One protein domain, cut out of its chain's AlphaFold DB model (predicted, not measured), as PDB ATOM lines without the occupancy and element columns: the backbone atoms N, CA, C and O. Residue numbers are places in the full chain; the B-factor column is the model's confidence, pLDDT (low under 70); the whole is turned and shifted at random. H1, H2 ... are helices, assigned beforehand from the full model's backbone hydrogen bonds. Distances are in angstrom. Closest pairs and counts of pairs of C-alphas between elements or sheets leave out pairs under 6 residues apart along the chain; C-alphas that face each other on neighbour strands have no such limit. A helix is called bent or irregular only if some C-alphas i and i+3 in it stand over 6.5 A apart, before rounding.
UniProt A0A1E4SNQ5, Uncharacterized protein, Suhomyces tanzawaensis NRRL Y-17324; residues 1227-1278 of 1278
ATOM      1  N   ALA A1227     161.394 127.882 137.299       72.56
ATOM      2  CA  ALA A1227     162.335 128.990 137.441       72.56
ATOM      3  C   ALA A1227     162.553 129.700 136.086       72.56
ATOM      4  O   ALA A1227     162.617 129.014 135.060       72.56
ATOM      5  N   PRO A1228     162.675 131.043 136.030       67.94
ATOM      6  CA  PRO A1228     162.786 131.772 134.762       67.94
ATOM      7  C   PRO A1228     163.875 131.230 133.822       67.94
ATOM      8  O   PRO A1228     163.697 131.239 132.604       67.94
ATOM      9  N   ASP A1229     164.952 130.675 134.382       70.94
ATOM     10  CA  ASP A1229     166.017 129.977 133.661       70.94
ATOM     11  C   ASP A1229     165.572 128.694 132.941       70.94
ATOM     12  O   ASP A1229     166.038 128.436 131.837       70.94
ATOM     13  N   MET A1230     164.630 127.920 133.486       74.00
ATOM     14  CA  MET A1230     164.018 126.780 132.784       74.00
ATOM     15  C   MET A1230     163.073 127.230 131.663       74.00
ATOM     16  O   MET A1230     162.893 126.516 130.677       74.00
ATOM     17  N   TYR A1231     162.495 128.430 131.771       71.25
ATOM     18  CA  TYR A1231     161.752 129.063 130.678       71.25
ATOM     19  C   TYR A1231     162.649 129.812 129.677       71.25
ATOM     20  O   TYR A1231     162.115 130.423 128.741       71.25
ATOM     21  N   LYS A1232     163.987 129.708 129.776       70.44
ATOM     22  CA  LYS A1232     164.889 130.043 128.662       70.44
ATOM     23  C   LYS A1232     164.602 129.094 127.505       70.44
ATOM     24  O   LYS A1232     165.146 127.998 127.395       70.44
ATOM     25  N   ARG A1233     163.726 129.545 126.607       60.75
ATOM     26  CA  ARG A1233     163.490 128.928 125.303       60.75
ATOM     27  C   ARG A1233     164.755 129.088 124.468       60.75
ATOM     28  O   ARG A1233     164.863 130.020 123.676       60.75
ATOM     29  N   TYR A1234     165.690 128.160 124.644       53.59
ATOM     30  CA  TYR A1234     166.775 127.901 123.707       53.59
ATOM     31  C   TYR A1234     166.162 127.433 122.380       53.59
ATOM     32  O   TYR A1234     166.129 126.239 122.075       53.59
ATOM     33  N   ASN A1235     165.646 128.378 121.593       57.88
ATOM     34  CA  ASN A1235     165.331 128.166 120.190       57.88
ATOM     35  C   ASN A1235     166.658 127.891 119.479       57.88
ATOM     36  O   ASN A1235     167.286 128.804 118.961       57.88
ATOM     37  N   LYS A1236     167.095 126.629 119.441       60.31
ATOM     38  CA  LYS A1236     168.337 126.226 118.760       60.31
ATOM     39  C   LYS A1236     168.327 126.545 117.252       60.31
ATOM     40  O   LYS A1236     169.376 126.524 116.628       60.31
ATOM     41  N   SER A1237     167.149 126.844 116.697       58.50
ATOM     42  CA  SER A1237     166.901 127.307 115.326       58.50
ATOM     43  C   SER A1237     166.693 128.822 115.181       58.50
ATOM     44  O   SER A1237     166.590 129.304 114.060       58.50
ATOM     45  N   VAL A1238     166.614 129.581 116.280       57.16
ATOM     46  CA  VAL A1238     166.719 131.045 116.253       57.16
ATOM     47  C   VAL A1238     168.039 131.386 116.913       57.16
ATOM     48  O   VAL A1238     168.112 131.577 118.128       57.16
ATOM     49  N   THR A1239     169.079 131.454 116.086       58.56
ATOM     50  CA  THR A1239     170.294 132.202 116.399       58.56
ATOM     51  C   THR A1239     169.872 133.537 117.000       58.56
ATOM     52  O   THR A1239     169.221 134.359 116.351       58.56
ATOM     53  N   GLN A1240     170.169 133.737 118.286       57.91
ATOM     54  CA  GLN A1240     169.970 135.035 118.907       57.91
ATOM     55  C   GLN A1240     171.049 135.956 118.353       57.91
ATOM     56  O   GLN A1240     172.118 136.090 118.941       57.91
ATOM     57  N   TYR A1241     170.740 136.589 117.221       61.28
ATOM     58  CA  TYR A1241     171.371 137.829 116.803       61.28
ATOM     59  C   TYR A1241     171.081 138.858 117.895       61.28
ATOM     60  O   TYR A1241     170.089 139.590 117.871       61.28
ATOM     61  N   THR A1242     171.920 138.854 118.927       66.19
ATOM     62  CA  THR A1242     172.070 139.988 119.819       66.19
ATOM     63  C   THR A1242     172.540 141.129 118.937       66.19
ATOM     64  O   THR A1242     173.699 141.145 118.533       66.19
ATOM     65  N   LEU A1243     171.623 142.042 118.615       76.19
ATOM     66  CA  LEU A1243     171.889 143.283 117.892       76.19
ATOM     67  C   LEU A1243     172.736 144.196 118.798       76.19
ATOM     68  O   LEU A1243     172.250 145.173 119.363       76.19
ATOM     69  N   THR A1244     173.988 143.809 119.038       76.50
ATOM     70  CA  THR A1244     174.961 144.524 119.877       76.50
ATOM     71  C   THR A1244     175.319 145.868 119.255       76.50
ATOM     72  O   THR A1244     175.577 146.844 119.962       76.50
ATOM     73  N   GLU A1245     175.260 145.953 117.927       87.31
ATOM     74  CA  GLU A1245     175.406 147.196 117.192       87.31
ATOM     75  C   GLU A1245     174.165 148.083 117.348       87.31
ATOM     76  O   GLU A1245     173.159 147.969 116.647       87.31
ATOM     77  N   SER A1246     174.275 149.066 118.244       86.50
ATOM     78  CA  SER A1246     173.277 150.136 118.403       86.50
ATOM     79  C   SER A1246     172.939 150.873 117.094       86.50
ATOM     80  O   SER A1246     171.838 151.410 116.955       86.50
ATOM     81  N   HIS A1247     173.851 150.872 116.116       92.06
ATOM     82  CA  HIS A1247     173.619 151.370 114.760       92.06
ATOM     83  C   HIS A1247     172.600 150.514 113.988       92.06
ATOM     84  O   HIS A1247     171.665 151.065 113.408       92.06
ATOM     85  N   GLU A1248     172.711 149.185 114.042       89.12
ATOM     86  CA  GLU A1248     171.764 148.261 113.407       89.12
ATOM     87  C   GLU A1248     170.371 148.368 114.044       89.12
ATOM     88  O   GLU A1248     169.378 148.525 113.331       89.12
ATOM     89  N   ILE A1249     170.292 148.436 115.381       91.38
ATOM     90  CA  ILE A1249     169.034 148.727 116.094       91.38
ATOM     91  C   ILE A1249     168.405 150.028 115.576       91.38
ATOM     92  O   ILE A1249     167.201 150.075 115.325       91.38
ATOM     93  N   ASN A1250     169.192 151.094 115.413       94.06
ATOM     94  CA  ASN A1250     168.678 152.376 114.934       94.06
ATOM     95  C   ASN A1250     168.259 152.328 113.452       94.06
ATOM     96  O   ASN A1250     167.266 152.962 113.098       94.06
ATOM     97  N   ASN A1251     168.923 151.536 112.609       95.19
ATOM     98  CA  ASN A1251     168.481 151.290 111.234       95.19
ATOM     99  C   ASN A1251     167.136 150.553 111.204       95.19
ATOM    100  O   ASN A1251     166.209 151.027 110.550       95.19
ATOM    101  N   ILE A1252     166.970 149.495 112.005       94.12
ATOM    102  CA  ILE A1252     165.702 148.758 112.138       94.12
ATOM    103  C   ILE A1252     164.587 149.668 112.688       94.12
ATOM    104  O   ILE A1252     163.466 149.655 112.176       94.12
ATOM    105  N   LYS A1253     164.869 150.526 113.685       95.62
ATOM    106  CA  LYS A1253     163.915 151.558 114.145       95.62
ATOM    107  C   LYS A1253     163.498 152.485 113.000       95.62
ATOM    108  O   LYS A1253     162.307 152.758 112.849       95.62
ATOM    109  N   ASN A1254     164.460 152.981 112.220       95.69
ATOM    110  CA  ASN A1254     164.224 153.917 111.122       95.69
ATOM    111  C   ASN A1254     163.425 153.274 109.983       95.69
ATOM    112  O   ASN A1254     162.480 153.888 109.492       95.69
ATOM    113  N   GLU A1255     163.728 152.032 109.616       95.69
ATOM    114  CA  GLU A1255     162.985 151.269 108.611       95.69
ATOM    115  C   GLU A1255     161.549 150.981 109.066       95.69
ATOM    116  O   GLU A1255     160.599 151.289 108.346       95.69
ATOM    117  N   LEU A1256     161.352 150.509 110.302       95.31
ATOM    118  CA  LEU A1256     160.011 150.295 110.858       95.31
ATOM    119  C   LEU A1256     159.223 151.606 111.014       95.31
ATOM    120  O   LEU A1256     157.997 151.602 110.910       95.31
ATOM    121  N   ASN A1257     159.895 152.734 111.249       94.75
ATOM    122  CA  ASN A1257     159.278 154.062 111.232       94.75
ATOM    123  C   ASN A1257     158.893 154.502 109.811       94.75
ATOM    124  O   ASN A1257     157.829 155.093 109.636       94.75
ATOM    125  N   ASN A1258     159.723 154.196 108.812       93.50
ATOM    126  CA  ASN A1258     159.456 154.454 107.398       93.50
ATOM    127  C   ASN A1258     158.261 153.618 106.903       93.50
ATOM    128  O   ASN A1258     157.351 154.153 106.286       93.50
ATOM    129  N   TYR A1259     158.185 152.338 107.277       92.94
ATOM    130  CA  TYR A1259     157.036 151.464 107.010       92.94
ATOM    131  C   TYR A1259     155.745 151.951 107.703       92.94
ATOM    132  O   TYR A1259     154.675 151.997 107.094       92.94
ATOM    133  N   LYS A1260     155.837 152.398 108.966       92.19
ATOM    134  CA  LYS A1260     154.715 153.017 109.707       92.19
ATOM    135  C   LYS A1260     154.206 154.322 109.089       92.19
ATOM    136  O   LYS A1260     153.044 154.660 109.296       92.19
ATOM    137  N   CYS A1261     155.065 155.046 108.380       88.88
ATOM    138  CA  CYS A1261     154.666 156.110 107.469       88.88
ATOM    139  C   CYS A1261     153.997 155.487 106.227       88.88
ATOM    140  O   CYS A1261     152.770 155.432 106.141       88.88
ATOM    141  N   ASN A1262     154.794 154.891 105.345       86.38
ATOM    142  CA  ASN A1262     154.407 154.600 103.966       86.38
ATOM    143  C   ASN A1262     153.259 153.584 103.804       86.38
ATOM    144  O   ASN A1262     152.555 153.633 102.801       86.38
ATOM    145  N   GLU A1263     153.068 152.652 104.746       81.12
ATOM    146  CA  GLU A1263     152.092 151.553 104.607       81.12
ATOM    147  C   GLU A1263     151.010 151.533 105.706       81.12
ATOM    148  O   GLU A1263     149.933 150.971 105.510       81.12
ATOM    149  N   MET A1264     151.237 152.186 106.856       71.56
ATOM    150  CA  MET A1264     150.239 152.255 107.943       71.56
ATOM    151  C   MET A1264     149.441 153.571 107.999       71.56
ATOM    152  O   MET A1264     148.480 153.671 108.774       71.56
ATOM    153  N   LEU A1265     149.761 154.569 107.168       71.44
ATOM    154  CA  LEU A1265     149.024 155.838 107.084       71.44
ATOM    155  C   LEU A1265     147.794 155.796 106.166       71.44
ATOM    156  O   LEU A1265     147.531 156.735 105.425       71.44
ATOM    157  N   VAL A1266     146.949 154.777 106.356       70.75
ATOM    158  CA  VAL A1266     145.630 154.598 105.700       70.75
ATOM    159  C   VAL A1266     144.718 155.843 105.805       70.75
ATOM    160  O   VAL A1266     143.749 155.977 105.067       70.75
ATOM    161  N   HIS A1267     145.009 156.760 106.738       74.50
ATOM    162  CA  HIS A1267     144.546 158.149 106.730       74.50
ATOM    163  C   HIS A1267     145.595 159.062 107.388       74.50
ATOM    164  O   HIS A1267     146.202 158.674 108.386       74.50
ATOM    165  N   GLU A1268     145.691 160.324 106.958       78.25
ATOM    166  CA  GLU A1268     146.550 161.374 107.550       78.25
ATOM    167  C   GLU A1268     146.420 161.466 109.084       78.25
ATOM    168  O   GLU A1268     147.402 161.515 109.823       78.25
ATOM    169  N   ASN A1269     145.181 161.401 109.587       83.06
ATOM    170  CA  ASN A1269     144.868 161.446 111.019       83.06
ATOM    171  C   ASN A1269     145.468 160.274 111.827       83.06
ATOM    172  O   ASN A1269     145.493 160.338 113.059       83.06
ATOM    173  N   SER A1270     145.956 159.219 111.165       80.88
ATOM    174  CA  SER A1270     146.674 158.101 111.787       80.88
ATOM    175  C   SER A1270     148.065 158.508 112.291       80.88
ATOM    176  O   SER A1270     148.528 157.945 113.284       80.88
ATOM    177  N   GLN A1271     148.706 159.533 111.705       79.50
ATOM    178  CA  GLN A1271     150.031 160.021 112.134       79.50
ATOM    179  C   GLN A1271     150.065 160.366 113.632       79.50
ATOM    180  O   GLN A1271     151.004 160.003 114.332       79.50
ATOM    181  N   ASN A1272     148.997 160.985 114.146       83.50
ATOM    182  CA  ASN A1272     148.877 161.393 115.552       83.50
ATOM    183  C   ASN A1272     148.603 160.234 116.535       83.50
ATOM    184  O   ASN A1272     148.626 160.446 117.745       83.50
ATOM    185  N   ASN A1273     148.314 159.031 116.030       84.56
ATOM    186  CA  ASN A1273     148.047 157.816 116.813       84.56
ATOM    187  C   ASN A1273     149.099 156.713 116.578       84.56
ATOM    188  O   ASN A1273     149.067 155.682 117.250       84.56
ATOM    189  N   THR A1274     150.007 156.900 115.619       86.69
ATOM    190  CA  THR A1274     151.030 155.918 115.253       86.69
ATOM    191  C   THR A1274     152.273 156.141 116.105       86.69
ATOM    192  O   THR A1274     152.958 157.153 115.984       86.69
ATOM    193  N   HIS A1275     152.573 155.193 116.994       91.19
ATOM    194  CA  HIS A1275     153.765 155.260 117.836       91.19
ATOM    195  C   HIS A1275     155.026 154.941 117.023       91.19
ATOM    196  O   HIS A1275     155.262 153.785 116.653       91.19
ATOM    197  N   PHE A1276     155.848 155.958 116.777       92.50
ATOM    198  CA  PHE A1276     157.198 155.806 116.235       92.50
ATOM    199  C   PHE A1276     158.167 155.288 117.308       92.50
ATOM    200  O   PHE A1276     157.965 155.503 118.505       92.50
ATOM    201  N   PHE A1277     159.200 154.575 116.871       93.38
ATOM    202  CA  PHE A1277     160.342 154.213 117.704       93.38
ATOM    203  C   PHE A1277     161.333 155.381 117.750       93.38
ATOM    204  O   PHE A1277     161.557 156.033 116.730       93.38
ATOM    205  N   TYR A1278     161.931 155.611 118.916       85.94
ATOM    206  CA  TYR A1278     162.985 156.598 119.159       85.94
ATOM    207  C   TYR A1278     164.172 155.877 119.812       85.94
ATOM    208  O   TYR A1278     163.945 154.851 120.492       85.94
TER     209      TYR A1278
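This is residues 1227 to 1278 of the 1278 residues of an uncharacterized protein of Suhomyces tanzawaensis NRRL Y-17324 (UniProt A0A1E4SNQ5). One long helix, H1, makes the straight rod of this model; beyond its far end the chain turns, forms the short helix H2, and folds back so that the last residues, 1274 to 1278, run beside H1. A long tail without a named element, residues 1227 to 1245, leads into H1 and sticks out from this hooked part. The printed part has 52 residues with two named helices, H1 then H2, and no named strand; the class is all helix, though under half of the residues, 23 of 52, are in named elements. The whole is extended, with a radius of gyration of the C-alphas of 16.4 A, and elongated, spanning 46 by 25 by 19 A.

H1 takes residues 1246 to 1262 and measures 24.2 A from C-alpha 1246 at (173.277, 150.136, 118.403) to C-alpha 1262 at (154.407, 154.600, 103.966). H2 takes residues 1268 to 1273, 10.0 A long, and ends with C-alpha 1273 at (148.047, 157.816, 116.813). H2 is neither bent nor irregular, but only just: C-alphas 1269 and 1272 are 6.1 A apart.

H1 and H2 are close but not clearly touching, their closest C-alphas being those of Cys 1261 and Gln 1271, 7.7 A apart. Their lines stand at a steep tilt of 43 degrees, and they run opposite ways. In H1 every O i to N i+4 pair is within hydrogen-bond range; in H2 0 of 2 such pairs are, beside 2 of 3 O i to N i+3 pairs. Residues 1227 to 1249, of which 1246 to 1249 belong to H1, stand free.

The two C-alphas farthest apart are those of Ala 1227 and Glu 1268, at 46.8 A. The printed part has no cut, and the link from H1 to H2 is tight. The mean pLDDT of the printed part is 79.6; residue 1228 and residues 1233 to 1242 are under 70.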